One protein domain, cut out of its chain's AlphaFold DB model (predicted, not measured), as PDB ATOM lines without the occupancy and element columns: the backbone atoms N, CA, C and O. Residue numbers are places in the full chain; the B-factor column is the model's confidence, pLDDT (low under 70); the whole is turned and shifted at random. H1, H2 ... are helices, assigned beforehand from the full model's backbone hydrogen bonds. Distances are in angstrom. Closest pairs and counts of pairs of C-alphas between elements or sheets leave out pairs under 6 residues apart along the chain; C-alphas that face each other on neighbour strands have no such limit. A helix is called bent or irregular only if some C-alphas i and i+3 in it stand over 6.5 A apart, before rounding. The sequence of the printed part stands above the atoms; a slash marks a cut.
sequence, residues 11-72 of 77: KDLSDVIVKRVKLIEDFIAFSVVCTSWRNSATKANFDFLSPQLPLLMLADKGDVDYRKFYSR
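AT A GLANCE: This is residues 11 to 72 of the 77 residues of the protein "F-box domain-containing protein" of Capsicum annuum (UniProt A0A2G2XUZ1). A small head of short helices, H1, H2 and H3 with H4 near H2, has a long arm, residues 50 to 72, that runs out and folds back; residues 61 to 66 stick out. The 62 printed residues hold four named helices, H1 to H4 in chain order, and no named strand: all helix, with under half of the residues in named elements. The whole is only just loose, close to extended, with radius of gyration of the C-alphas 15.3 A and spans 48 by 23 by 16 A.

HOW THE PARTS SIT: Start at H1, residues 11 to 18; it touches H3, residues 35 to 40, the closest C-alphas, of Asp 15 and Ser 40, being 5.5 A apart. H2, residues 24 to 31, touches H3 only at the corner, the closest C-alphas, of Ser 31 and Arg 38, being 4.2 A apart. H4, residues 43 to 49, is irregular, C-alphas 45 and 48 being 8.0 A apart; 1 of 3 O i to N i+4 pairs and 2 of 4 O i to N i+3 pairs are within hydrogen-bond range.

IN THESE COORDINATES: Find C-alpha 11 at (178.045, 125.551, 250.137); H1 runs 10.4 A, as does H2. H4 ends at C-alpha 49, (179.424, 130.619, 227.726).

THE WHOLE: The printed part has no cut; pLDDT is under 70 at 17 residues, among them 42 to 54.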
ATOM      1  N   LYS A  11     177.868 125.874 251.552       82.38
ATOM      2  CA  LYS A  11     178.045 125.551 250.137       82.38
ATOM      3  C   LYS A  11     176.711 125.189 249.478       82.38
ATOM      4  O   LYS A  11     176.391 125.727 248.427       82.38
ATOM      5  N   ASP A  12     175.891 124.386 250.152       84.88
ATOM      6  CA  ASP A  12     174.581 123.960 249.649       84.88
ATOM      7  C   ASP A  12     173.654 125.148 249.353       84.88
ATOM      8  O   ASP A  12     172.960 125.175 248.335       84.88
ATOM      9  N   LEU A  13     173.664 126.164 250.221       86.06
ATOM     10  CA  LEU A  13     172.856 127.364 250.028       86.06
ATOM     11  C   LEU A  13     173.425 128.251 248.913       86.06
ATOM     12  O   LEU A  13     172.664 128.763 248.090       86.06
ATOM     13  N   SER A  14     174.750 128.377 248.844       83.75
ATOM     14  CA  SER A  14     175.450 129.085 247.762       83.75
ATOM     15  C   SER A  14     175.128 128.477 246.393       83.75
ATOM     16  O   SER A  14     174.835 129.204 245.442       83.75
ATOM     17  N   ASP A  15     175.083 127.148 246.308       83.12
ATOM     18  CA  ASP A  15     174.764 126.417 245.082       83.12
ATOM     19  C   ASP A  15     173.299 126.641 244.655       83.12
ATOM     20  O   ASP A  15     173.001 126.768 243.462       83.12
ATOM     21  N   VAL A  16     172.366 126.744 245.612       87.00
ATOM     22  CA  VAL A  16     170.962 127.101 245.333       87.00
ATOM     23  C   VAL A  16     170.834 128.543 244.839       87.00
ATOM     24  O   VAL A  16     170.040 128.797 243.929       87.00
ATOM     25  N   ILE A  17     171.597 129.482 245.405       85.81
ATOM     26  CA  ILE A  17     171.602 130.884 244.962       85.81
ATOM     27  C   ILE A  17     172.140 130.978 243.535       85.81
ATOM     28  O   ILE A  17     171.465 131.541 242.674       85.81
ATOM     29  N   VAL A  18     173.291 130.362 243.256       84.00
ATOM     30  CA  VAL A  18     173.914 130.355 241.922       84.00
ATOM     31  C   VAL A  18     172.964 129.833 240.848       84.00
ATOM     32  O   VAL A  18     172.879 130.420 239.773       84.00
ATOM     33  N   LYS A  19     172.190 128.778 241.134       83.88
ATOM     34  CA  LYS A  19     171.175 128.239 240.206       83.88
ATOM     35  C   LYS A  19     170.030 129.211 239.898       83.88
ATOM     36  O   LYS A  19     169.316 129.018 238.918       83.88
ATOM     37  N   ARG A  20     169.819 130.231 240.734       86.12
ATOM     38  CA  ARG A  20     168.784 131.261 240.542       86.12
ATOM     39  C   ARG A  20     169.313 132.501 239.823       86.12
ATOM     40  O   ARG A  20     168.499 133.294 239.349       86.12
ATOM     41  N   VAL A  21     170.631 132.662 239.718       84.69
ATOM     42  CA  VAL A  21     171.261 133.767 238.991       84.69
ATOM     43  C   VAL A  21     171.159 133.504 237.489       84.69
ATOM     44  O   VAL A  21     171.757 132.569 236.965       84.69
ATOM     45  N   LYS A  22     170.360 134.322 236.796       81.19
ATOM     46  CA  LYS A  22     170.056 134.149 235.362       81.19
ATOM     47  C   LYS A  22     170.939 134.992 234.443       81.19
ATOM     48  O   LYS A  22     171.092 134.645 233.275       81.19
ATOM     49  N   LEU A  23     171.474 136.100 234.952       81.75
ATOM     50  CA  LEU A  23     172.325 137.020 234.203       81.75
ATOM     51  C   LEU A  23     173.796 136.695 234.446       81.75
ATOM     52  O   LEU A  23     174.195 136.337 235.556       81.75
ATOM     53  N   ILE A  24     174.610 136.810 233.397       77.88
ATOM     54  CA  ILE A  24     176.040 136.500 233.488       77.88
ATOM     55  C   ILE A  24     176.784 137.562 234.298       77.88
ATOM     56  O   ILE A  24     177.727 137.242 235.017       77.88
ATOM     57  N   GLU A  25     176.339 138.812 234.219       81.56
ATOM     58  CA  GLU A  25     176.888 139.938 234.966       81.56
ATOM     59  C   GLU A  25     176.730 139.702 236.473       81.56
ATOM     60  O   GLU A  25     177.702 139.795 237.224       81.56
ATOM     61  N   ASP A  26     175.536 139.278 236.890       83.56
ATOM     62  CA  ASP A  26     175.229 138.934 238.280       83.56
ATOM     63  C   ASP A  26     176.018 137.704 238.747       83.56
ATOM     64  O   ASP A  26     176.472 137.639 239.889       83.56
ATOM     65  N   PHE A  27     176.231 136.730 237.858       83.81
ATOM     66  CA  PHE A  27     177.038 135.548 238.161       83.81
ATOM     67  C   PHE A  27     178.517 135.902 238.356       83.81
ATOM     68  O   PHE A  27     179.161 135.407 239.285       83.81
ATOM     69  N   ILE A  28     179.056 136.797 237.520       82.81
ATOM     70  CA  ILE A  28     180.414 137.325 237.684       82.81
ATOM     71  C   ILE A  28     180.512 138.073 239.016       82.81
ATOM     72  O   ILE A  28     181.422 137.773 239.793       82.81
ATOM     73  N   ALA A  29     179.563 138.967 239.311       86.25
ATOM     74  CA  ALA A  29     179.518 139.714 240.568       86.25
ATOM     75  C   ALA A  29     179.475 138.782 241.794       86.25
ATOM     76  O   ALA A  29     180.211 138.992 242.756       86.25
ATOM     77  N   PHE A  30     178.695 137.698 241.730       85.19
ATOM     78  CA  PHE A  30     178.652 136.665 242.770       85.19
ATOM     79  C   PHE A  30     180.015 135.973 242.960       85.19
ATOM     80  O   PHE A  30     180.486 135.796 244.085       85.19
ATOM     81  N   SER A  31     180.690 135.613 241.865       83.88
ATOM     82  CA  SER A  31     181.951 134.849 241.893       83.88
ATOM     83  C   SER A  31     183.172 135.617 242.428       83.88
ATOM     84  O   SER A  31     184.223 135.015 242.680       83.88
ATOM     85  N   VAL A  32     183.067 136.942 242.587       85.88
ATOM     86  CA  VAL A  32     184.168 137.801 243.058       85.88
ATOM     87  C   VAL A  32     184.042 138.222 244.525       85.88
ATOM     88  O   VAL A  32     184.949 138.879 245.026       85.88
ATOM     89  N   VAL A  33     182.982 137.808 245.232       83.50
ATOM     90  CA  VAL A  33     182.763 138.144 246.654       83.50
ATOM     91  C   VAL A  33     183.818 137.501 247.560       83.50
ATOM     92  O   VAL A  33     184.461 138.184 248.353       83.50
ATOM     93  N   CYS A  34     184.007 136.182 247.458       85.25
ATOM     94  CA  CYS A  34     185.030 135.443 248.201       85.25
ATOM     95  C   CYS A  34     185.365 134.106 247.516       85.25
ATOM     96  O   CYS A  34     184.666 133.659 246.604       85.25
ATOM     97  N   THR A  35     186.422 133.431 247.978       84.44
ATOM     98  CA  THR A  35     186.864 132.139 247.422       84.44
ATOM     99  C   THR A  35     185.797 131.046 247.527       84.44
ATOM    100  O   THR A  35     185.646 130.256 246.599       84.44
ATOM    101  N   SER A  36     185.027 131.012 248.622       82.56
ATOM    102  CA  SER A  36     183.942 130.033 248.802       82.56
ATOM    103  C   SER A  36     182.863 130.194 247.722       82.56
ATOM    104  O   SER A  36     182.527 129.241 247.021       82.56
ATOM    105  N   TRP A  37     182.414 131.430 247.493       85.12
ATOM    106  CA  TRP A  37     181.392 131.751 246.492       85.12
ATOM    107  C   TRP A  37     181.890 131.505 245.069       85.12
ATOM    108  O   TRP A  37     181.167 130.944 244.247       85.12
ATOM    109  N   ARG A  38     183.157 131.830 244.790       84.69
ATOM    110  CA  ARG A  38     183.804 131.484 243.518       84.69
ATOM    111  C   ARG A  38     183.767 129.979 243.241       84.69
ATOM    112  O   ARG A  38     183.518 129.584 242.108       84.69
ATOM    113  N   ASN A  39     183.999 129.148 244.257       82.00
ATOM    114  CA  ASN A  39     183.989 127.692 244.111       82.00
ATOM    115  C   ASN A  39     182.570 127.126 243.916       82.00
ATOM    116  O   ASN A  39     182.412 126.120 243.224       82.00
ATOM    117  N   SER A  40     181.546 127.767 244.488       81.00
ATOM    118  CA  SER A  40     180.131 127.445 244.234       81.00
ATOM    119  C   SER A  40     179.635 127.938 242.875       81.00
ATOM    120  O   SER A  40     178.744 127.332 242.283       81.00
ATOM    121  N   ALA A  41     180.252 128.983 242.322       77.06
ATOM    122  CA  ALA A  41     180.049 129.449 240.952       77.06
ATOM    123  C   ALA A  41     180.687 128.489 239.921       77.06
ATOM    124  O   ALA A  41     181.451 128.886 239.039       77.06
ATOM    125  N   THR A  42     180.384 127.193 240.026       69.25
ATOM    126  CA  THR A  42     180.754 126.201 239.017       69.25
ATOM    127  C   THR A  42     179.962 126.483 237.745       69.25
ATOM    128  O   THR A  42     178.755 126.718 237.782       69.25
ATOM    129  N   LYS A  43     180.658 126.497 236.603       60.56
ATOM    130  CA  LYS A  43     180.166 126.943 235.285       60.56
ATOM    131  C   LYS A  43     178.916 126.228 234.750       60.56
ATOM    132  O   LYS A  43     178.429 126.646 233.712       60.56
ATOM    133  N   ALA A  44     178.331 125.269 235.464       58.16
ATOM    134  CA  ALA A  44     177.210 124.441 235.020       58.16
ATOM    135  C   ALA A  44     176.016 125.223 234.424       58.16
ATOM    136  O   ALA A  44     175.427 124.779 233.445       58.16
ATOM    137  N   ASN A  45     175.667 126.407 234.952       60.94
ATOM    138  CA  ASN A  45     174.568 127.223 234.391       60.94
ATOM    139  C   ASN A  45     174.960 127.989 233.112       60.94
ATOM    140  O   ASN A  45     174.100 128.409 232.341       60.94
ATOM    141  N   PHE A  46     176.258 128.171 232.883       65.75
ATOM    142  CA  PHE A  46     176.831 128.966 231.803       65.75
ATOM    143  C   PHE A  46     177.862 128.170 230.992       65.75
ATOM    144  O   PHE A  46     178.732 128.761 230.358       65.75
ATOM    145  N   ASP A  47     177.762 126.840 230.951       60.12
ATOM    146  CA  ASP A  47     178.667 125.993 230.158       60.12
ATOM    147  C   ASP A  47     178.576 126.319 228.654       60.12
ATOM    148  O   ASP A  47     179.550 126.172 227.916       60.12
ATOM    149  N   PHE A  48     177.451 126.884 228.200       56.41
ATOM    150  CA  PHE A  48     177.299 127.490 226.869       56.41
ATOM    151  C   PHE A  48     178.195 128.731 226.656       56.41
ATOM    152  O   PHE A  48     178.647 128.977 225.540       56.41
ATOM    153  N   LEU A  49     178.483 129.490 227.718       54.72
ATOM    154  CA  LEU A  49     179.424 130.619 227.726       54.72
ATOM    155  C   LEU A  49     180.874 130.172 227.922       54.72
ATOM    156  O   LEU A  49     181.761 131.007 228.126       54.72
ATOM    157  N   SER A  50     181.133 128.863 227.845       54.78
ATOM    158  CA  SER A  50     182.455 128.342 227.527       54.78
ATOM    159  C   SER A  50     183.133 129.246 226.483       54.78
ATOM    160  O   SER A  50     182.478 129.680 225.529       54.78
ATOM    161  N   PRO A  51     184.443 129.525 226.607       57.56
ATOM    162  CA  PRO A  51     185.189 130.330 225.643       57.56
ATOM    163  C   PRO A  51     185.361 129.607 224.291       57.56
ATOM    164  O   PRO A  51     186.323 129.843 223.571       57.56
ATOM    165  N   GLN A  52     184.422 128.737 223.904       55.16
ATOM    166  CA  GLN A  52     184.259 128.268 222.531       55.16
ATOM    167  C   GLN A  52     184.017 129.418 221.550       55.16
ATOM    168  O   GLN A  52     184.142 129.220 220.344       55.16
ATOM    169  N   LEU A  53     183.675 130.616 222.032       57.28
ATOM    170  CA  LEU A  53     183.765 131.821 221.226       57.28
ATOM    171  C   LEU A  53     185.214 132.319 221.250       57.28
ATOM    172  O   LEU A  53     185.606 132.917 222.253       57.28
ATOM    173  N   PRO A  54     186.008 132.111 220.179       63.97
ATOM    174  CA  PRO A  54     187.330 132.709 220.098       63.97
ATOM    175  C   PRO A  54     187.186 134.223 220.265       63.97
ATOM    176  O   PRO A  54     186.514 134.887 219.470       63.97
ATOM    177  N   LEU A  55     187.772 134.748 221.343       72.44
ATOM    178  CA  LEU A  55     187.848 136.179 221.592       72.44
ATOM    179  C   LEU A  55     188.941 136.745 220.692       72.44
ATOM    180  O   LEU A  55     190.124 136.468 220.884       72.44
ATOM    181  N   LEU A  56     188.545 137.524 219.692       77.56
ATOM    182  CA  LEU A  56     189.487 138.219 218.828       77.56
ATOM    183  C   LEU A  56     189.914 139.516 219.515       77.56
ATOM    184  O   LEU A  56     189.111 140.439 219.664       77.56
ATOM    185  N   MET A  57     191.179 139.583 219.924       82.44
ATOM    186  CA  MET A  57     191.824 140.829 220.325       82.44
ATOM    187  C   MET A  57     192.304 141.545 219.063       82.44
ATOM    188  O   MET A  57     193.126 141.002 218.326       82.44
ATOM    189  N   LEU A  58     191.779 142.737 218.785       79.50
ATOM    190  CA  LEU A  58     192.264 143.532 217.654       79.50
ATOM    191  C   LEU A  58     193.607 144.187 217.994       79.50
ATOM    192  O   LEU A  58     193.905 144.453 219.161       79.50
ATOM    193  N   ALA A  59     194.414 144.433 216.959       77.88
ATOM    194  CA  ALA A  59     195.642 145.201 217.094       77.88
ATOM    195  C   ALA A  59     195.337 146.605 217.625       77.88
ATOM    196  O   ALA A  59     194.294 147.192 217.320       77.88
ATOM    197  N   ASP A  60     196.260 147.109 218.432       76.19
ATOM    198  CA  ASP A  60     196.172 148.433 219.021       76.19
ATOM    199  C   ASP A  60     196.153 149.500 217.915       76.19
ATOM    200  O   ASP A  60     196.949 149.439 216.976       76.19
ATOM    201  N   LYS A  61     195.211 150.445 217.998       67.62
ATOM    202  CA  LYS A  61     195.145 151.597 217.083       67.62
ATOM    203  C   LYS A  61     195.835 152.841 217.649       67.62
ATOM    204  O   LYS A  61     195.839 153.867 216.976       67.62
ATOM    205  N   GLY A  62     196.471 152.720 218.813       72.56
ATOM    206  CA  GLY A  62     197.133 153.816 219.500       72.56
ATOM    207  C   GLY A  62     196.158 154.654 220.325       72.56
ATOM    208  O   GLY A  62     194.984 154.801 219.982       72.56
ATOM    209  N   ASP A  63     196.707 155.202 221.408       67.94
ATOM    210  CA  ASP A  63     196.124 156.169 222.352       67.94
ATOM    211  C   ASP A  63     195.089 155.653 223.374       67.94
ATOM    212  O   ASP A  63     194.433 156.436 224.057       67.94
ATOM    213  N   VAL A  64     194.955 154.332 223.549       68.06
ATOM    214  CA  VAL A  64     194.139 153.748 224.630       68.06
ATOM    215  C   VAL A  64     194.859 152.602 225.340       68.06
ATOM    216  O   VAL A  64     195.224 151.609 224.725       68.06
ATOM    217  N   ASP A  65     194.977 152.699 226.669       77.38
ATOM    218  CA  ASP A  65     195.625 151.699 227.542       77.38
ATOM    219  C   ASP A  65     194.786 150.415 227.751       77.38
ATOM    220  O   ASP A  65     195.036 149.601 228.637       77.38
ATOM    221  N   TYR A  66     193.734 150.209 226.951       70.62
ATOM    222  CA  TYR A  66     192.890 149.019 227.042       70.62
ATOM    223  C   TYR A  66     192.600 148.422 225.665       70.62
ATOM    224  O   TYR A  66     192.308 149.117 224.691       70.62
ATOM    225  N   ARG A  67     192.635 147.085 225.589       73.38
ATOM    226  CA  ARG A  67     192.379 146.322 224.360       73.38
ATOM    227  C   ARG A  67     190.958 145.771 224.347       73.38
ATOM    228  O   ARG A  67     190.508 145.153 225.308       73.38
ATOM    229  N   LYS A  68     190.249 145.981 223.236       76.62
ATOM    230  CA  LYS A  68     188.885 145.468 223.038       76.62
ATOM    231  C   LYS A  68     188.927 144.028 222.522       76.62
ATOM    232  O   LYS A  68     189.660 143.722 221.581       76.62
ATOM    233  N   PHE A  69     188.095 143.173 223.110       75.94
ATOM    234  CA  PHE A  69     187.871 141.798 222.663       75.94
ATOM    235  C   PHE A  69     186.513 141.681 221.973       75.94
ATOM    236  O   PHE A  69     185.516 142.219 222.453       75.94
ATOM    237  N   TYR A  70     186.468 140.941 220.866       71.81
ATOM    238  CA  TYR A  70     185.248 140.687 220.102       71.81
ATOM    239  C   TYR A  70     184.919 139.197 220.121       71.81
ATOM    240  O   TYR A  70     185.792 138.364 219.889       71.81
ATOM    241  N   SER A  71     183.652 138.858 220.359       71.06
ATOM    242  CA  SER A  71     183.145 137.488 220.252       71.06
ATOM    243  C   SER A  71     182.104 137.400 219.135       71.06
ATOM    244  O   SER A  71     181.224 138.252 219.014       71.06
ATOM    245  N   ARG A  72     182.198 136.372 218.284       62.56
ATOM    246  CA  ARG A  72     181.274 136.181 217.154       62.56
ATOM    247  C   ARG A  72     180.208 135.148 217.513       62.56
ATOM    248  O   ARG A  72     180.417 133.961 217.282       62.56
TER     249      ARG A  72